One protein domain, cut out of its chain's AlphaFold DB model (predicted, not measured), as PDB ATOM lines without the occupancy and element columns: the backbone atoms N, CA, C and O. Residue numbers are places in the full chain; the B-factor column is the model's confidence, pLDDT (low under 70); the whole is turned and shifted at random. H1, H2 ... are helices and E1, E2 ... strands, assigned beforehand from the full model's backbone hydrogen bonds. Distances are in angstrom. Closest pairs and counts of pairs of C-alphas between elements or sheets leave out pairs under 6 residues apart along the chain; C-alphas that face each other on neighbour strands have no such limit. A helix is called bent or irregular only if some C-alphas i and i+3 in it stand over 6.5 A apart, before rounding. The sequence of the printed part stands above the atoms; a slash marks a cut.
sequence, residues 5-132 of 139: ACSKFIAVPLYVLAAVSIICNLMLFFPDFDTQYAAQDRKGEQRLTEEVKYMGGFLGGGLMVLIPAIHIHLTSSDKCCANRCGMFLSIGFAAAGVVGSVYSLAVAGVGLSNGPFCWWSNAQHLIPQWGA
ATOM      1  N   ALA A   5     168.033 341.364 221.889       68.56
ATOM      2  CA  ALA A   5     168.757 341.875 220.727       68.56
ATOM      3  C   ALA A   5     169.168 340.775 219.717       68.56
ATOM      4  O   ALA A   5     169.036 340.976 218.510       68.56
ATOM      5  N   CYS A   6     169.605 339.599 220.185       72.56
ATOM      6  CA  CYS A   6     170.007 338.481 219.326       72.56
ATOM      7  C   CYS A   6     168.809 337.781 218.669       72.56
ATOM      8  O   CYS A   6     168.891 337.413 217.500       72.56
ATOM      9  N   SER A   7     167.679 337.628 219.368       76.94
ATOM     10  CA  SER A   7     166.462 337.048 218.773       76.94
ATOM     11  C   SER A   7     165.878 337.939 217.682       76.94
ATOM     12  O   SER A   7     165.449 337.441 216.641       76.94
ATOM     13  N   LYS A   8     165.919 339.263 217.870       78.62
ATOM     14  CA  LYS A   8     165.459 340.216 216.856       78.62
ATOM     15  C   LYS A   8     166.306 340.154 215.582       78.62
ATOM     16  O   LYS A   8     165.751 340.216 214.489       78.62
ATOM     17  N   PHE A   9     167.618 339.952 215.717       85.06
ATOM     18  CA  PHE A   9     168.524 339.779 214.578       85.06
ATOM     19  C   PHE A   9     168.194 338.544 213.723       85.06
ATOM     20  O   PHE A   9     168.396 338.579 212.517       85.06
ATOM     21  N   ILE A  10     167.645 337.480 214.319       85.75
ATOM     22  CA  ILE A  10     167.233 336.264 213.597       85.75
ATOM     23  C   ILE A  10     165.812 336.399 213.028       85.75
ATOM     24  O   ILE A  10     165.538 335.928 211.927       85.75
ATOM     25  N   ALA A  11     164.899 337.065 213.741       86.81
ATOM     26  CA  ALA A  11     163.512 337.211 213.292       86.81
ATOM     27  C   ALA A  11     163.379 338.096 212.038       86.81
ATOM     28  O   ALA A  11     162.613 337.770 211.133       86.81
ATOM     29  N   VAL A  12     164.137 339.196 211.960       88.56
ATOM     30  CA  VAL A  12     164.111 340.132 210.818       88.56
ATOM     31  C   VAL A  12     164.393 339.448 209.468       88.56
ATOM     32  O   VAL A  12     163.557 339.578 208.573       88.56
ATOM     33  N   PRO A  13     165.496 338.693 209.276       91.69
ATOM     34  CA  PRO A  13     165.743 338.003 208.013       91.69
ATOM     35  C   PRO A  13     164.711 336.907 207.730       91.69
ATOM     36  O   PRO A  13     164.383 336.697 206.567       91.69
ATOM     37  N   LEU A  14     164.144 336.253 208.754       92.06
ATOM     38  CA  LEU A  14     163.069 335.271 208.561       92.06
ATOM     39  C   LEU A  14     161.830 335.893 207.902       92.06
ATOM     40  O   LEU A  14     161.253 335.282 207.007       92.06
ATOM     41  N   TYR A  15     161.447 337.114 208.291       94.00
ATOM     42  CA  TYR A  15     160.351 337.832 207.631       94.00
ATOM     43  C   TYR A  15     160.656 338.138 206.166       94.00
ATOM     44  O   TYR A  15     159.791 337.952 205.312       94.00
ATOM     45  N   VAL A  16     161.879 338.587 205.872       94.75
ATOM     46  CA  VAL A  16     162.299 338.890 204.497       94.75
ATOM     47  C   VAL A  16     162.286 337.622 203.645       94.75
ATOM     48  O   VAL A  16     161.713 337.624 202.560       94.75
ATOM     49  N   LEU A  17     162.852 336.523 204.149       93.38
ATOM     50  CA  LEU A  17     162.883 335.241 203.443       93.38
ATOM     51  C   LEU A  17     161.474 334.681 203.209       93.38
ATOM     52  O   LEU A  17     161.171 334.251 202.097       93.38
ATOM     53  N   ALA A  18     160.595 334.745 204.214       95.00
ATOM     54  CA  ALA A  18     159.204 334.326 204.068       95.00
ATOM     55  C   ALA A  18     158.469 335.174 203.014       95.00
ATOM     56  O   ALA A  18     157.813 334.621 202.132       95.00
ATOM     57  N   ALA A  19     158.635 336.501 203.038       95.06
ATOM     58  CA  ALA A  19     158.038 337.393 202.044       95.06
ATOM     59  C   ALA A  19     158.540 337.089 200.624       95.06
ATOM     60  O   ALA A  19     157.731 336.953 199.707       95.06
ATOM     61  N   VAL A  20     159.852 336.909 200.445       95.25
ATOM     62  CA  VAL A  20     160.440 336.527 199.153       95.25
ATOM     63  C   VAL A  20     159.874 335.189 198.676       95.25
ATOM     64  O   VAL A  20     159.449 335.091 197.530       95.25
ATOM     65  N   SER A  21     159.781 334.179 199.548       94.12
ATOM     66  CA  SER A  21     159.242 332.861 199.178       94.12
ATOM     67  C   SER A  21     157.780 332.911 198.705       94.12
ATOM     68  O   SER A  21     157.429 332.266 197.710       94.12
ATOM     69  N   ILE A  22     156.955 333.739 199.360       94.75
ATOM     70  CA  ILE A  22     155.557 333.995 198.994       94.75
ATOM     71  C   ILE A  22     155.488 334.694 197.638       94.75
ATOM     72  O   ILE A  22     154.765 334.234 196.757       94.75
ATOM     73  N   ILE A  23     156.258 335.769 197.450       94.06
ATOM     74  CA  ILE A  23     156.266 336.541 196.202       94.06
ATOM     75  C   ILE A  23     156.718 335.660 195.032       94.06
ATOM     76  O   ILE A  23     156.062 335.647 193.993       94.06
ATOM     77  N   CYS A  24     157.779 334.869 195.209       92.19
ATOM     78  CA  CYS A  24     158.252 333.941 194.184       92.19
ATOM     79  C   CYS A  24     157.197 332.883 193.824       92.19
ATOM     80  O   CYS A  24     157.024 332.587 192.647       92.19
ATOM     81  N   ASN A  25     156.461 332.336 194.801       92.56
ATOM     82  CA  ASN A  25     155.379 331.383 194.510       92.56
ATOM     83  C   ASN A  25     154.192 332.041 193.804       92.56
ATOM     84  O   ASN A  25     153.619 331.437 192.903       92.56
ATOM     85  N   LEU A  26     153.843 333.276 194.170       91.25
ATOM     86  CA  LEU A  26     152.781 334.023 193.497       91.25
ATOM     87  C   LEU A  26     153.138 334.334 192.043       91.25
ATOM     88  O   LEU A  26     152.301 334.127 191.172       91.25
ATOM     89  N   MET A  27     154.376 334.760 191.771       90.62
ATOM     90  CA  MET A  27     154.856 334.968 190.398       90.62
ATOM     91  C   MET A  27     154.861 333.670 189.584       90.62
ATOM     92  O   MET A  27     154.558 333.693 188.396       90.62
ATOM     93  N   LEU A  28     155.178 332.537 190.218       88.44
ATOM     94  CA  LEU A  28     155.166 331.233 189.555       88.44
ATOM     95  C   LEU A  28     153.738 330.742 189.260       88.44
ATOM     96  O   LEU A  28     153.512 330.094 188.242       88.44
ATOM     97  N   PHE A  29     152.779 331.051 190.136       87.94
ATOM     98  CA  PHE A  29     151.371 330.680 189.970       87.94
ATOM     99  C   PHE A  29     150.626 331.605 188.989       87.94
ATOM    100  O   PHE A  29     149.750 331.152 188.255       87.94
ATOM    101  N   PHE A  30     150.982 332.891 188.954       89.19
ATOM    102  CA  PHE A  30     150.408 333.902 188.065       89.19
ATOM    103  C   PHE A  30     151.513 334.543 187.213       89.19
ATOM    104  O   PHE A  30     151.925 335.677 187.491       89.19
ATOM    105  N   PRO A  31     152.023 333.836 186.189       83.81
ATOM    106  CA  PRO A  31     152.984 334.423 185.265       83.81
ATOM    107  C   PRO A  31     152.370 335.660 184.594       83.81
ATOM    108  O   PRO A  31     151.186 335.669 184.254       83.81
ATOM    109  N   ASP A  32     153.164 336.726 184.470       85.06
ATOM    110  CA  ASP A  32     152.740 338.048 183.971       85.06
ATOM    111  C   ASP A  32     151.553 338.674 184.730       85.06
ATOM    112  O   ASP A  32     150.876 339.563 184.216       85.06
ATOM    113  N   PHE A  33     151.300 338.224 185.969       83.38
ATOM    114  CA  PHE A  33     150.102 338.558 186.754       83.38
ATOM    115  C   PHE A  33     148.785 338.243 186.027       83.38
ATOM    116  O   PHE A  33     147.728 338.775 186.379       83.38
ATOM    117  N   ASP A  34     148.834 337.347 185.043       85.75
ATOM    118  CA  ASP A  34     147.674 336.939 184.276       85.75
ATOM    119  C   ASP A  34     147.017 335.702 184.911       85.75
ATOM    120  O   ASP A  34     147.668 334.746 185.339       85.75
ATOM    121  N   THR A  35     145.687 335.720 184.992       85.94
ATOM    122  CA  THR A  35     144.894 334.638 185.598       85.94
ATOM    123  C   THR A  35     144.369 333.638 184.571       85.94
ATOM    124  O   THR A  35     143.799 332.613 184.954       85.94
ATOM    125  N   GLN A  36     144.583 333.882 183.274       84.88
ATOM    126  CA  GLN A  36     144.116 333.026 182.187       84.88
ATOM    127  C   GLN A  36     144.694 331.615 182.283       84.88
ATOM    128  O   GLN A  36     143.966 330.652 182.060       84.88
ATOM    129  N   TYR A  37     145.958 331.481 182.691       80.69
ATOM    130  CA  TYR A  37     146.624 330.187 182.817       80.69
ATOM    131  C   TYR A  37     146.029 329.362 183.963       80.69
ATOM    132  O   TYR A  37     145.720 328.188 183.783       80.69
ATOM    133  N   ALA A  38     145.757 329.997 185.108       82.31
ATOM    134  CA  ALA A  38     145.060 329.360 186.224       82.31
ATOM    135  C   ALA A  38     143.592 329.030 185.879       82.31
ATOM    136  O   ALA A  38     143.058 328.001 186.297       82.31
ATOM    137  N   ALA A  39     142.928 329.877 185.085       83.69
ATOM    138  CA  ALA A  39     141.556 329.651 184.638       83.69
ATOM    139  C   ALA A  39     141.444 328.519 183.600       83.69
ATOM    140  O   ALA A  39     140.472 327.764 183.632       83.69
ATOM    141  N   GLN A  40     142.415 328.392 182.694       82.56
ATOM    142  CA  GLN A  40     142.509 327.304 181.713       82.56
ATOM    143  C   GLN A  40     142.826 325.969 182.392       82.56
ATOM    144  O   GLN A  40     142.158 324.972 182.117       82.56
ATOM    145  N   ASP A  41     143.743 325.977 183.361       83.75
ATOM    146  CA  ASP A  41     144.065 324.801 184.171       83.75
ATOM    147  C   ASP A  41     142.844 324.285 184.946       83.75
ATOM    148  O   ASP A  41     142.538 323.092 184.929       83.75
ATOM    149  N   ARG A  42     142.029 325.198 185.491       80.00
ATOM    150  CA  ARG A  42     140.746 324.857 186.127       80.00
ATOM    151  C   ARG A  42     139.712 324.264 185.158       80.00
ATOM    152  O   ARG A  42     138.830 323.529 185.598       80.00
ATOM    153  N   LYS A  43     139.789 324.586 183.864       81.50
ATOM    154  CA  LYS A  43     138.907 324.042 182.813       81.50
ATOM    155  C   LYS A  43     139.380 322.684 182.275       81.50
ATOM    156  O   LYS A  43     138.711 322.126 181.412       81.50
ATOM    157  N   GLY A  44     140.483 322.144 182.800       79.00
ATOM    158  CA  GLY A  44     141.034 320.841 182.418       79.00
ATOM    159  C   GLY A  44     142.162 320.911 181.388       79.00
ATOM    160  O   GLY A  44     142.695 319.872 181.007       79.00
ATOM    161  N   GLU A  45     142.564 322.105 180.950       80.88
ATOM    162  CA  GLU A  45     143.722 322.268 180.074       80.88
ATOM    163  C   GLU A  45     144.971 322.487 180.929       80.88
ATOM    164  O   GLU A  45     145.167 323.581 181.440       80.88
ATOM    165  N   GLN A  46     145.822 321.474 181.101       79.94
ATOM    166  CA  GLN A  46     147.019 321.602 181.939       79.94
ATOM    167  C   GLN A  46     147.947 322.708 181.405       79.94
ATOM    168  O   GLN A  46     148.559 322.563 180.346       79.94
ATOM    169  N   ARG A  47     148.029 323.829 182.134       82.94
ATOM    170  CA  ARG A  47     148.916 324.970 181.822       82.94
ATOM    171  C   ARG A  47     149.968 325.205 182.897       82.94
ATOM    172  O   ARG A  47     150.974 325.846 182.617       82.94
ATOM    173  N   LEU A  48     149.740 324.695 184.109       82.62
ATOM    174  CA  LEU A  48     150.659 324.807 185.238       82.62
ATOM    175  C   LEU A  48     151.135 323.426 185.691       82.62
ATOM    176  O   LEU A  48     150.343 322.489 185.815       82.62
ATOM    177  N   THR A  49     152.422 323.336 186.024       83.50
ATOM    178  CA  THR A  49     153.016 322.151 186.648       83.50
ATOM    179  C   THR A  49     152.377 321.891 188.017       83.50
ATOM    180  O   THR A  49     152.097 322.826 188.771       83.50
ATOM    181  N   GLU A  50     152.168 320.622 188.366       84.44
ATOM    182  CA  GLU A  50     151.544 320.210 189.634       84.44
ATOM    183  C   GLU A  50     152.315 320.716 190.864       84.44
ATOM    184  O   GLU A  50     151.709 321.155 191.838       84.44
ATOM    185  N   GLU A  51     153.643 320.803 190.759       86.38
ATOM    186  CA  GLU A  51     154.524 321.327 191.813       86.38
ATOM    187  C   GLU A  51     154.186 322.764 192.234       86.38
ATOM    188  O   GLU A  51     154.258 323.121 193.410       86.38
ATOM    189  N   VAL A  52     153.754 323.599 191.286       86.50
ATOM    190  CA  VAL A  52     153.351 324.986 191.567       86.50
ATOM    191  C   VAL A  52     152.012 325.016 192.310       86.50
ATOM    192  O   VAL A  52     151.790 325.866 193.175       86.50
ATOM    193  N   LYS A  53     151.129 324.049 192.028       85.19
ATOM    194  CA  LYS A  53     149.804 323.924 192.659       85.19
ATOM    195  C   LYS A  53     149.901 323.479 194.116       85.19
ATOM    196  O   LYS A  53     149.038 323.840 194.911       85.19
ATOM    197  N   TYR A  54     150.970 322.776 194.489       87.69
ATOM    198  CA  TYR A  54     151.274 322.439 195.883       87.69
ATOM    199  C   TYR A  54     151.668 323.646 196.744       87.69
ATOM    200  O   TYR A  54     151.789 323.506 197.966       87.69
ATOM    201  N   MET A  55     151.841 324.829 196.130       89.19
ATOM    202  CA  MET A  55     152.079 326.107 196.809       89.19
ATOM    203  C   MET A  55     153.203 326.013 197.852       89.19
ATOM    204  O   MET A  55     153.118 326.589 198.940       89.19
ATOM    205  N   GLY A  56     154.259 325.260 197.523       89.81
ATOM    206  CA  GLY A  56     155.306 324.858 198.462       89.81
ATOM    207  C   GLY A  56     155.967 326.035 199.174       89.81
ATOM    208  O   GLY A  56     156.135 326.003 200.393       89.81
ATOM    209  N   GLY A  57     156.278 327.112 198.452       89.12
ATOM    210  CA  GLY A  57     156.888 328.290 199.073       89.12
ATOM    211  C   GLY A  57     155.885 329.274 199.668       89.12
ATOM    212  O   GLY A  57     156.262 329.999 200.576       89.12
ATOM    213  N   PHE A  58     154.611 329.268 199.263       93.31
ATOM    214  CA  PHE A  58     153.592 330.065 199.959       93.31
ATOM    215  C   PHE A  58     153.243 329.449 201.321       93.31
ATOM    216  O   PHE A  58     153.301 330.124 202.350       93.31
ATOM    217  N   LEU A  59     152.914 328.155 201.336       93.00
ATOM    218  CA  LEU A  59     152.493 327.451 202.543       93.00
ATOM    219  C   LEU A  59     153.693 327.068 203.419       93.00
ATOM    220  O   LEU A  59     153.721 327.403 204.601       93.00
ATOM    221  N   GLY A  60     154.691 326.402 202.837       91.56
ATOM    222  CA  GLY A  60     155.870 325.914 203.552       91.56
ATOM    223  C   GLY A  60     156.865 327.024 203.881       91.56
ATOM    224  O   GLY A  60     157.096 327.318 205.051       91.56
ATOM    225  N   GLY A  61     157.440 327.660 202.857       90.44
ATOM    226  CA  GLY A  61     158.457 328.712 203.026       90.44
ATOM    227  C   GLY A  61     157.920 330.031 203.598       90.44
ATOM    228  O   GLY A  61     158.658 330.765 204.252       90.44
ATOM    229  N   GLY A  62     156.634 330.308 203.381       93.88
ATOM    230  CA  GLY A  62     155.952 331.518 203.816       93.88
ATOM    231  C   GLY A  62     155.252 331.340 205.157       93.88
ATOM    232  O   GLY A  62     155.783 331.703 206.206       93.88
ATOM    233  N   LEU A  63     154.034 330.792 205.131       93.69
ATOM    234  CA  LEU A  63     153.151 330.730 206.301       93.69
ATOM    235  C   LEU A  63     153.750 329.934 207.468       93.69
ATOM    236  O   LEU A  63     153.741 330.423 208.600       93.69
ATOM    237  N   MET A  64     154.310 328.745 207.219       93.06
ATOM    238  CA  MET A  64     154.883 327.922 208.295       93.06
ATOM    239  C   MET A  64     156.159 328.521 208.905       93.06
ATOM    240  O   MET A  64     156.437 328.257 210.072       93.06
ATOM    241  N   VAL A  65     156.902 329.361 208.174       93.75
ATOM    242  CA  VAL A  65     158.086 330.082 208.687       93.75
ATOM    243  C   VAL A  65     157.699 331.376 209.415       93.75
ATOM    244  O   VAL A  65     158.369 331.775 210.371       93.75
ATOM    245  N   LEU A  66     156.585 332.013 209.041       93.44
ATOM    246  CA  LEU A  66     156.083 333.207 209.733       93.44
ATOM    247  C   LEU A  66     155.675 332.917 211.183       93.44
ATOM    248  O   LEU A  66     155.889 333.763 212.049       93.44
ATOM    249  N   ILE A  67     155.146 331.724 211.468       91.06
ATOM    250  CA  ILE A  67     154.748 331.310 212.825       91.06
ATOM    251  C   ILE A  67     155.928 331.395 213.819       91.06
ATOM    252  O   ILE A  67     155.829 332.155 214.790       91.06
ATOM    253  N   PRO A  68     157.065 330.694 213.610       89.69
ATOM    254  CA  PRO A  68     158.226 330.833 214.482       89.69
ATOM    255  C   PRO A  68     158.847 332.232 214.423       89.69
ATOM    256  O   PRO A  68     159.307 332.705 215.459       89.69
ATOM    257  N   ALA A  69     158.826 332.935 213.282       90.31
ATOM    258  CA  ALA A  69     159.352 334.304 213.189       90.31
ATOM    259  C   ALA A  69     158.620 335.276 214.132       90.31
ATOM    260  O   ALA A  69     159.255 335.998 214.906       90.31
ATOM    261  N   ILE A  70     157.282 335.247 214.114       89.00
ATOM    262  CA  ILE A  70     156.428 336.052 214.997       89.00
ATOM    263  C   ILE A  70     156.652 335.653 216.451       89.00
ATOM    264  O   ILE A  70     156.823 336.522 217.305       89.00
ATOM    265  N   HIS A  71     156.717 334.354 216.738       86.69
ATOM    266  CA  HIS A  71     156.956 333.878 218.095       86.69
ATOM    267  C   HIS A  71     158.314 334.342 218.658       86.69
ATOM    268  O   HIS A  71     158.376 334.818 219.795       86.69
ATOM    269  N   ILE A  72     159.389 334.264 217.863       85.19
ATOM    270  CA  ILE A  72     160.728 334.749 218.240       85.19
ATOM    271  C   ILE A  72     160.697 336.265 218.468       85.19
ATOM    272  O   ILE A  72     161.275 336.750 219.442       85.19
ATOM    273  N   HIS A  73     160.004 337.018 217.611       84.19
ATOM    274  CA  HIS A  73     159.916 338.474 217.725       84.19
ATOM    275  C   HIS A  73     159.116 338.925 218.959       84.19
ATOM    276  O   HIS A  73     159.559 339.820 219.675       84.19
ATOM    277  N   LEU A  74     157.978 338.293 219.259       80.31
ATOM    278  CA  LEU A  74     157.177 338.622 220.446       80.31
ATOM    279  C   LEU A  74     157.922 338.274 221.742       80.31
ATOM    280  O   LEU A  74     157.995 339.090 222.658       80.31
ATOM    281  N   THR A  75     158.581 337.112 221.780       76.44
ATOM    282  CA  THR A  75     159.382 336.672 222.941       76.44
ATOM    283  C   THR A  75     160.643 337.529 223.143       76.44
ATOM    284  O   THR A  75     161.241 337.529 224.217       76.44
ATOM    285  N   SER A  76     161.050 338.291 222.124       70.56
ATOM    286  CA  SER A  76     162.218 339.172 222.153       70.56
ATOM    287  C   SER A  76     161.993 340.503 222.883       70.56
ATOM    288  O   SER A  76     162.982 341.124 223.284       70.56
ATOM    289  N   SER A  77     160.748 340.982 222.980       64.88
ATOM    290  CA  SER A  77     160.419 342.302 223.552       64.88
ATOM    291  C   SER A  77     160.061 342.240 225.036       64.88
ATOM    292  O   SER A  77     160.356 343.184 225.769       64.88
ATOM    293  N   ASP A  78     159.490 341.128 225.503       59.12
ATOM    294  CA  ASP A  78     159.179 340.944 226.919       59.12
ATOM    295  C   ASP A  78     160.408 340.460 227.695       59.12
ATOM    296  O   ASP A  78     161.045 339.456 227.365       59.12
ATOM    297  N   LYS A  79     160.759 341.192 228.758       53.44
ATOM    298  CA  LYS A  79     161.861 340.862 229.670       53.44
ATOM    299  C   LYS A  79     161.597 339.495 230.321       53.44
ATOM    300  O   LYS A  79     160.903 339.408 231.324       53.44
ATOM    301  N   CYS A  80     162.194 338.439 229.768       56.25
ATOM    302  CA  CYS A  80     162.262 337.092 230.345       56.25
ATOM    303  C   CYS A  80     160.909 336.434 230.693       56.25
ATOM    304  O   CYS A  80     160.642 336.111 231.847       56.25
ATOM    305  N   CYS A  81     160.127 336.054 229.682       58.03
ATOM    306  CA  CYS A  81     159.126 334.988 229.836       58.03
ATOM    307  C   CYS A  81     159.784 333.594 229.741       58.03
ATOM    308  O   CYS A  81     159.497 332.798 228.849       58.03
ATOM    309  N   ALA A  82     160.684 333.278 230.677       56.88
ATOM    310  CA  ALA A  82     161.329 331.967 230.807       56.88
ATOM    311  C   ALA A  82     160.426 330.941 231.532       56.88
ATOM    312  O   ALA A  82     160.848 330.274 232.474       56.88
ATOM    313  N   ASN A  83     159.158 330.826 231.122       63.62
ATOM    314  CA  ASN A  83     158.255 329.779 231.610       63.62
ATOM    315  C   ASN A  83     158.473 328.479 230.810       63.62
ATOM    316  O   ASN A  83     158.669 328.513 229.593       63.62
ATOM    317  N   ARG A  84     158.363 327.320 231.472       66.44
ATOM    318  CA  ARG A  84     158.416 325.977 230.867       66.44
ATOM    319  C   ARG A  84     157.465 325.831 229.667       66.44
ATOM    320  O   ARG A  84     157.841 325.204 228.681       66.44
ATOM    321  N   CYS A  85     156.283 326.452 229.720       65.12
ATOM    322  CA  CYS A  85     155.326 326.456 228.605       65.12
ATOM    323  C   CYS A  85     155.844 327.241 227.379       65.12
ATOM    324  O   CYS A  85     155.734 326.768 226.251       65.12
ATOM    325  N   GLY A  86     156.493 328.393 227.593       72.62
ATOM    326  CA  GLY A  86     157.070 329.202 226.511       72.62
ATOM    327  C   GLY A  86     158.224 328.497 225.795       72.62
ATOM    328  O   GLY A  86     158.319 328.540 224.572       72.62
ATOM    329  N   MET A  87     159.056 327.764 226.542       76.38
ATOM    330  CA  MET A  87     160.153 326.986 225.959       76.38
ATOM    331  C   MET A  87     159.644 325.812 225.106       76.38
ATOM    332  O   MET A  87     160.180 325.563 224.030       76.38
ATOM    333  N   PHE A  88     158.588 325.118 225.550       81.62
ATOM    334  CA  PHE A  88     157.988 324.023 224.783       81.62
ATOM    335  C   PHE A  88     157.327 324.517 223.487       81.62
ATOM    336  O   PHE A  88     157.536 323.933 222.425       81.62
ATOM    337  N   LEU A  89     156.589 325.631 223.551       81.94
ATOM    338  CA  LEU A  89     155.979 326.246 222.368       81.94
ATOM    339  C   LEU A  89     157.024 326.722 221.354       81.94
ATOM    340  O   LEU A  89     156.842 326.517 220.156       81.94
ATOM    341  N   SER A  90     158.141 327.285 221.819       84.12
ATOM    342  CA  SER A  90     159.240 327.704 220.944       84.12
ATOM    343  C   SER A  90     159.817 326.533 220.143       84.12
ATOM    344  O   SER A  90     159.989 326.646 218.930       84.12
ATOM    345  N   ILE A  91     160.035 325.384 220.794       88.75
ATOM    346  CA  ILE A  91     160.500 324.157 220.130       88.75
ATOM    347  C   ILE A  91     159.460 323.669 219.114       88.75
ATOM    348  O   ILE A  91     159.820 323.340 217.985       88.75
ATOM    349  N   GLY A  92     158.176 323.667 219.485       90.31
ATOM    350  CA  GLY A  92     157.089 323.256 218.594       90.31
ATOM    351  C   GLY A  92     156.987 324.120 217.333       90.31
ATOM    352  O   GLY A  92     156.922 323.591 216.223       90.31
ATOM    353  N   PHE A  93     157.038 325.446 217.474       91.00
ATOM    354  CA  PHE A  93     156.994 326.355 216.326       91.00
ATOM    355  C   PHE A  93     158.265 326.300 215.478       91.00
ATOM    356  O   PHE A  93     158.176 326.378 214.253       91.00
ATOM    357  N   ALA A  94     159.435 326.122 216.096       91.31
ATOM    358  CA  ALA A  94     160.675 325.907 215.359       91.31
ATOM    359  C   ALA A  94     160.609 324.618 214.525       91.31
ATOM    360  O   ALA A  94     160.949 324.639 213.343       91.31
ATOM    361  N   ALA A  95     160.101 323.521 215.098       93.62
ATOM    362  CA  ALA A  95     159.892 322.270 214.373       93.62
ATOM    363  C   ALA A  95     158.912 322.446 213.201       93.62
ATOM    364  O   ALA A  95     159.202 321.994 212.096       93.62
ATOM    365  N   ALA A  96     157.801 323.163 213.403       93.25
ATOM    366  CA  ALA A  96     156.862 323.481 212.326       93.25
ATOM    367  C   ALA A  96     157.525 324.288 211.194       93.25
ATOM    368  O   ALA A  96     157.328 323.970 210.021       93.25
ATOM    369  N   GLY A  97     158.362 325.275 211.531       94.38
ATOM    370  CA  GLY A  97     159.131 326.039 210.545       94.38
ATOM    371  C   GLY A  97     160.103 325.176 209.737       94.38
ATOM    372  O   GLY A  97     160.196 325.339 208.523       94.38
ATOM    373  N   VAL A  98     160.786 324.225 210.385       95.12
ATOM    374  CA  VAL A  98     161.685 323.269 209.708       95.12
ATOM    375  C   VAL A  98     160.907 322.333 208.785       95.12
ATOM    376  O   VAL A  98     161.320 322.102 207.653       95.12
ATOM    377  N   VAL A  99     159.760 321.814 209.226       96.25
ATOM    378  CA  VAL A  99     158.906 320.969 208.376       96.25
ATOM    379  C   VAL A  99     158.428 321.749 207.148       96.25
ATOM    380  O   VAL A  99     158.519 321.243 206.029       96.25
ATOM    381  N   GLY A 100     157.986 322.995 207.335       94.62
ATOM    382  CA  GLY A 100     157.566 323.867 206.240       94.62
ATOM    383  C   GLY A 100     158.688 324.178 205.247       94.62
ATOM    384  O   GLY A 100     158.467 324.135 204.035       94.62
ATOM    385  N   SER A 101     159.908 324.436 205.729       94.50
ATOM    386  CA  SER A 101     161.053 324.725 204.858       94.50
ATOM    387  C   SER A 101     161.518 323.495 204.077       94.50
ATOM    388  O   SER A 101     161.783 323.608 202.880       94.50
ATOM    389  N   VAL A 102     161.543 322.316 204.706       96.50
ATOM    390  CA  VAL A 102     161.848 321.043 204.031       96.50
ATOM    391  C   VAL A 102     160.799 320.731 202.966       96.50
ATOM    392  O   VAL A 102     161.164 320.371 201.849       96.50
ATOM    393  N   TYR A 103     159.513 320.930 203.267       95.25
ATOM    394  CA  TYR A 103     158.438 320.776 202.285       95.25
ATOM    395  C   TYR A 103     158.623 321.717 201.087       95.25
ATOM    396  O   TYR A 103     158.612 321.268 199.941       95.25
ATOM    397  N   SER A 104     158.876 323.006 201.342       94.69
ATOM    398  CA  SER A 104     159.130 323.979 200.275       94.69
ATOM    399  C   SER A 104     160.347 323.607 199.426       94.69
ATOM    400  O   SER A 104     160.309 323.793 198.211       94.69
ATOM    401  N   LEU A 105     161.422 323.111 200.045       94.81
ATOM    402  CA  LEU A 105     162.638 322.705 199.342       94.81
ATOM    403  C   LEU A 105     162.401 321.463 198.477       94.81
ATOM    404  O   LEU A 105     162.867 321.421 197.341       94.81
ATOM    405  N   ALA A 106     161.662 320.477 198.991       95.06
ATOM    406  CA  ALA A 106     161.331 319.262 198.256       95.06
ATOM    407  C   ALA A 106     160.502 319.580 197.003       95.06
ATOM    408  O   ALA A 106     160.900 319.203 195.903       95.06
ATOM    409  N   VAL A 107     159.416 320.347 197.151       93.62
ATOM    410  CA  VAL A 107     158.564 320.764 196.023       93.62
ATOM    411  C   VAL A 107     159.358 321.595 195.008       93.62
ATOM    412  O   VAL A 107     159.253 321.374 193.805       93.62
ATOM    413  N   ALA A 108     160.216 322.513 195.469       92.31
ATOM    414  CA  ALA A 108     161.076 323.291 194.575       92.31
ATOM    415  C   ALA A 108     162.089 322.411 193.822       92.31
ATOM    416  O   ALA A 108     162.327 322.632 192.637       92.31
ATOM    417  N   GLY A 109     162.667 321.404 194.485       92.88
ATOM    418  CA  GLY A 109     163.591 320.454 193.868       92.88
ATOM    419  C   GLY A 109     162.923 319.607 192.786       92.88
ATOM    420  O   GLY A 109     163.471 319.464 191.691       92.88
ATOM    421  N   VAL A 110     161.713 319.108 193.049       91.19
ATOM    422  CA  VAL A 110     160.925 318.367 192.052       91.19
ATOM    423  C   VAL A 110     160.514 319.284 190.897       91.19
ATOM    424  O   VAL A 110     160.689 318.916 189.735       91.19
ATOM    425  N   GLY A 111     160.074 320.513 191.186       89.94
ATOM    426  CA  GLY A 111     159.755 321.517 190.168       89.94
ATOM    427  C   GLY A 111     160.948 321.865 189.274       89.94
ATOM    428  O   GLY A 111     160.793 321.980 188.058       89.94
ATOM    429  N   LEU A 112     162.151 321.961 189.849       89.62
ATOM    430  CA  LEU A 112     163.383 322.197 189.094       89.62
ATOM    431  C   LEU A 112     163.766 320.995 188.220       89.62
ATOM    432  O   LEU A 112     164.225 321.186 187.096       89.62
ATOM    433  N   SER A 113     163.559 319.771 188.715       90.00
ATOM    434  CA  SER A 113     163.841 318.539 187.970       90.00
ATOM    435  C   SER A 113     162.877 318.326 186.799       90.00
ATOM    436  O   SER A 113     163.304 317.930 185.716       90.00
ATOM    437  N   ASN A 114     161.583 318.576 187.007       87.69
ATOM    438  CA  ASN A 114     160.548 318.368 185.988       87.69
ATOM    439  C   ASN A 114     160.492 319.516 184.967       87.69
ATOM    440  O   ASN A 114     160.114 319.308 183.812       87.69
ATOM    441  N   GLY A 115     160.907 320.717 185.377       87.69
ATOM    442  CA  GLY A 115     160.872 321.919 184.557       87.69
ATOM    443  C   GLY A 115     159.467 322.533 184.423       87.69
ATOM    444  O   GLY A 115     158.464 321.966 184.870       87.69
ATOM    445  N   PRO A 116     159.378 323.733 183.827       88.50
ATOM    446  CA  PRO A 116     158.108 324.420 183.623       88.50
ATOM    447  C   PRO A 116     157.311 323.817 182.458       88.50
ATOM    448  O   PRO A 116     157.879 323.291 181.500       88.50
ATOM    449  N   PHE A 117     155.988 323.963 182.520       87.25
ATOM    450  CA  PHE A 117     155.098 323.688 181.394       87.25
ATOM    451  C   PHE A 117     155.133 324.868 180.415       87.25
ATOM    452  O   PHE A 117     154.886 326.008 180.808       87.25
ATOM    453  N   CYS A 118     155.456 324.623 179.147       87.81
ATOM    454  CA  CYS A 118     155.559 325.677 178.140       87.81
ATOM    455  C   CYS A 118     155.101 325.210 176.754       87.81
ATOM    456  O   CYS A 118     154.944 324.019 176.485       87.81
ATOM    457  N   TRP A 119     154.865 326.181 175.869       86.81
ATOM    458  CA  TRP A 119     154.595 325.938 174.455       86.81
ATOM    459  C   TRP A 119     155.919 325.730 173.717       86.81
ATOM    460  O   TRP A 119     156.729 326.652 173.623       86.81
ATOM    461  N   TRP A 120     156.157 324.516 173.219       85.56
ATOM    462  CA  TRP A 120     157.452 324.114 172.663       85.56
ATOM    463  C   TRP A 120     157.303 323.250 171.399       85.56
ATOM    464  O   TRP A 120     156.290 322.579 171.207       85.56
ATOM    465  N   SER A 121     158.332 323.266 170.543       86.94
ATOM    466  CA  SER A 121     158.472 322.460 169.320       86.94
ATOM    467  C   SER A 121     159.903 321.907 169.223       86.94
ATOM    468  O   SER A 121     160.855 322.588 169.600       86.94
ATOM    469  N   ASN A 122     160.067 320.670 168.739       82.94
ATOM    470  CA  ASN A 122     161.369 319.996 168.569       82.94
ATOM    471  C   ASN A 122     161.452 319.347 167.175       82.94
ATOM    472  O   ASN A 122     160.436 319.155 166.516       82.94
ATOM    473  N   ALA A 123     162.637 318.910 166.753       82.62
ATOM    474  CA  ALA A 123     162.868 318.154 165.523       82.62
ATOM    475  C   ALA A 123     161.954 316.919 165.377       82.62
ATOM    476  O   ALA A 123     161.583 316.572 164.260       82.62
ATOM    477  N   GLN A 124     161.556 316.277 166.483       79.12
ATOM    478  CA  GLN A 124     160.589 315.167 166.461       79.12
ATOM    479  C   GLN A 124     159.114 315.616 166.455       79.12
ATOM    480  O   GLN A 124     158.259 314.867 165.998       79.12
ATOM    481  N   HIS A 125     158.804 316.818 166.950       75.44
ATOM    482  CA  HIS A 125     157.447 317.370 167.031       75.44
ATOM    483  C   HIS A 125     157.438 318.776 166.428       75.44
ATOM    484  O   HIS A 125     157.600 319.762 167.146       75.44
ATOM    485  N   LEU A 126     157.263 318.853 165.104       82.38
ATOM    486  CA  LEU A 126     157.264 320.122 164.363       82.38
ATOM    487  C   LEU A 126     156.102 321.042 164.774       82.38
ATOM    488  O   LEU A 126     156.243 322.263 164.753       82.38
ATOM    489  N   ILE A 127     154.960 320.458 165.151       85.50
ATOM    490  CA  ILE A 127     153.769 321.191 165.588       85.50
ATOM    491  C   ILE A 127     153.950 321.550 167.069       85.50
ATOM    492  O   ILE A 127     154.171 320.644 167.877       85.50
ATOM    493  N   PRO A 128     153.876 322.840 167.442       85.44
ATOM    494  CA  PRO A 128     154.074 323.241 168.820       85.44
ATOM    495  C   PRO A 128     152.921 322.744 169.696       85.44
ATOM    496  O   PRO A 128     151.754 322.797 169.303       85.44
ATOM    497  N   GLN A 129     153.267 322.249 170.879       86.25
ATOM    498  CA  GLN A 129     152.321 321.707 171.849       86.25
ATOM    499  C   GLN A 129     152.704 322.127 173.268       86.25
ATOM    500  O   GLN A 129     153.852 322.492 173.534       86.25
ATOM    501  N   TRP A 130     151.730 322.105 174.180       85.88
ATOM    502  CA  TRP A 130     151.982 322.377 175.592       85.88
ATOM    503  C   TRP A 130     152.531 321.122 176.247       85.88
ATOM    504  O   TRP A 130     151.939 320.050 176.139       85.88
ATOM    505  N   GLY A 131     153.666 321.260 176.914       86.00
ATOM    506  CA  GLY A 131     154.312 320.154 177.597       86.00
ATOM    507  C   GLY A 131     155.452 320.631 178.481       86.00
ATOM    508  O   GLY A 131     155.811 321.807 178.488       86.00
ATOM    509  N   ALA A 132     156.044 319.695 179.214       86.12
ATOM    510  CA  ALA A 132     157.275 319.917 179.955       86.12
ATOM    511  C   ALA A 132     158.438 319.287 179.164       86.12
ATOM    512  O   ALA A 132     158.608 318.068 179.203       86.12
TER     513      ALA A 132
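What this domain is: This is residues 5 to 132 of the 139 residues of the protein "Zgc:172079" of Stegastes partitus (bicolor damselfish) (UniProt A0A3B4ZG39). Three long helices, H1, H4 and H5, lie side by side in alternating directions and make a rod, with H4 packed between H1 and H5. At the end where H1 finishes, the short H2 and H3 bring the chain back into H4; beyond that same end a strand hairpin, E1 and E2, lengthens the rod, and its tip, residues 122 to 127, sticks out. The printed part has 128 residues, with five named helices followed by two named strands, an antiparallel sheet in the order E1 - E2; the class is mostly helix. It is loose, with a radius of gyration of the C-alphas of 19.6 A, and spans 68 by 25 by 24 A.

How they stand to each other: Begin with H1, residues 5 to 29, and set it beside H4, residues 56 to 77: they touch at a shallow tilt of 20 degrees, opposite ways, and their closest C-alphas, Ala 18 and Gly 62, are 4.3 A apart. H4 also touches H5, residues 84 to 114, in a helical hairpin at a shallow tilt of 25 degrees, opposite ways; here the closest C-alphas, Gly 60 and Gly 100, are 3.8 A apart. H1 and H5 are apart. Look next at H3, residues 50 to 53: it touches residues 25 to 29 of H1, closest at the C-alphas of Phe 29 and Val 52, 6.2 A, and residues 107 to 111 of H5, closest at the C-alphas of Glu 51 and Gly 111, 5.5 A. H2, residues 36 to 42, is close to H1 but not clearly touching, about perpendicular at 84 degrees, with the C-alphas of Phe 29 and Ala 38 closest at 7.5 A. The strands E1, residues 118 to 122, and E2, residues 125 to 131, form an antiparallel hairpin at 155 degrees, where you find N 118 and O 131 at 2.9 A and N 120 and O 129 at 3.1 A, within hydrogen-bond range. In H2 and H5 every O i to N i+4 pair is within hydrogen-bond range; in H1 20 of 21 are and in H4 14 of 18, while H3 is too short for such a pair.

Where its parts are: Find C-alpha 5 at (168.757, 341.875, 220.727); from there H1 runs 37.1 A to C-alpha 29. H2 covers 9.7 A and H3 5.1 A, and H4 then runs 31.0 A back to C-alpha 77 at (160.419, 342.302, 223.552). H1 and H4 are neither bent nor irregular, but only just: C-alphas 10 and 13 are 6.0 A apart, and C-alphas 61 and 64 are 6.4 A apart. H5, the longest helix, runs 45.6 A from C-alpha 84 to C-alpha 114. E1 covers 12.6 A, and E2 covers 11.4 A to C-alpha 131 at (154.312, 320.154, 177.597).

The domain as a whole: The two C-alphas farthest apart, those of Lys 79 and Leu 126, are 68.7 A apart. The printed part has no cut and no long link. Residues 78 to 85, of which 84 and 85 belong to H5, stand free, and the model's confidence is low, with pLDDT under 70, at residue 5 and residues 77 to 85; the mean pLDDT of the printed part is 85.6.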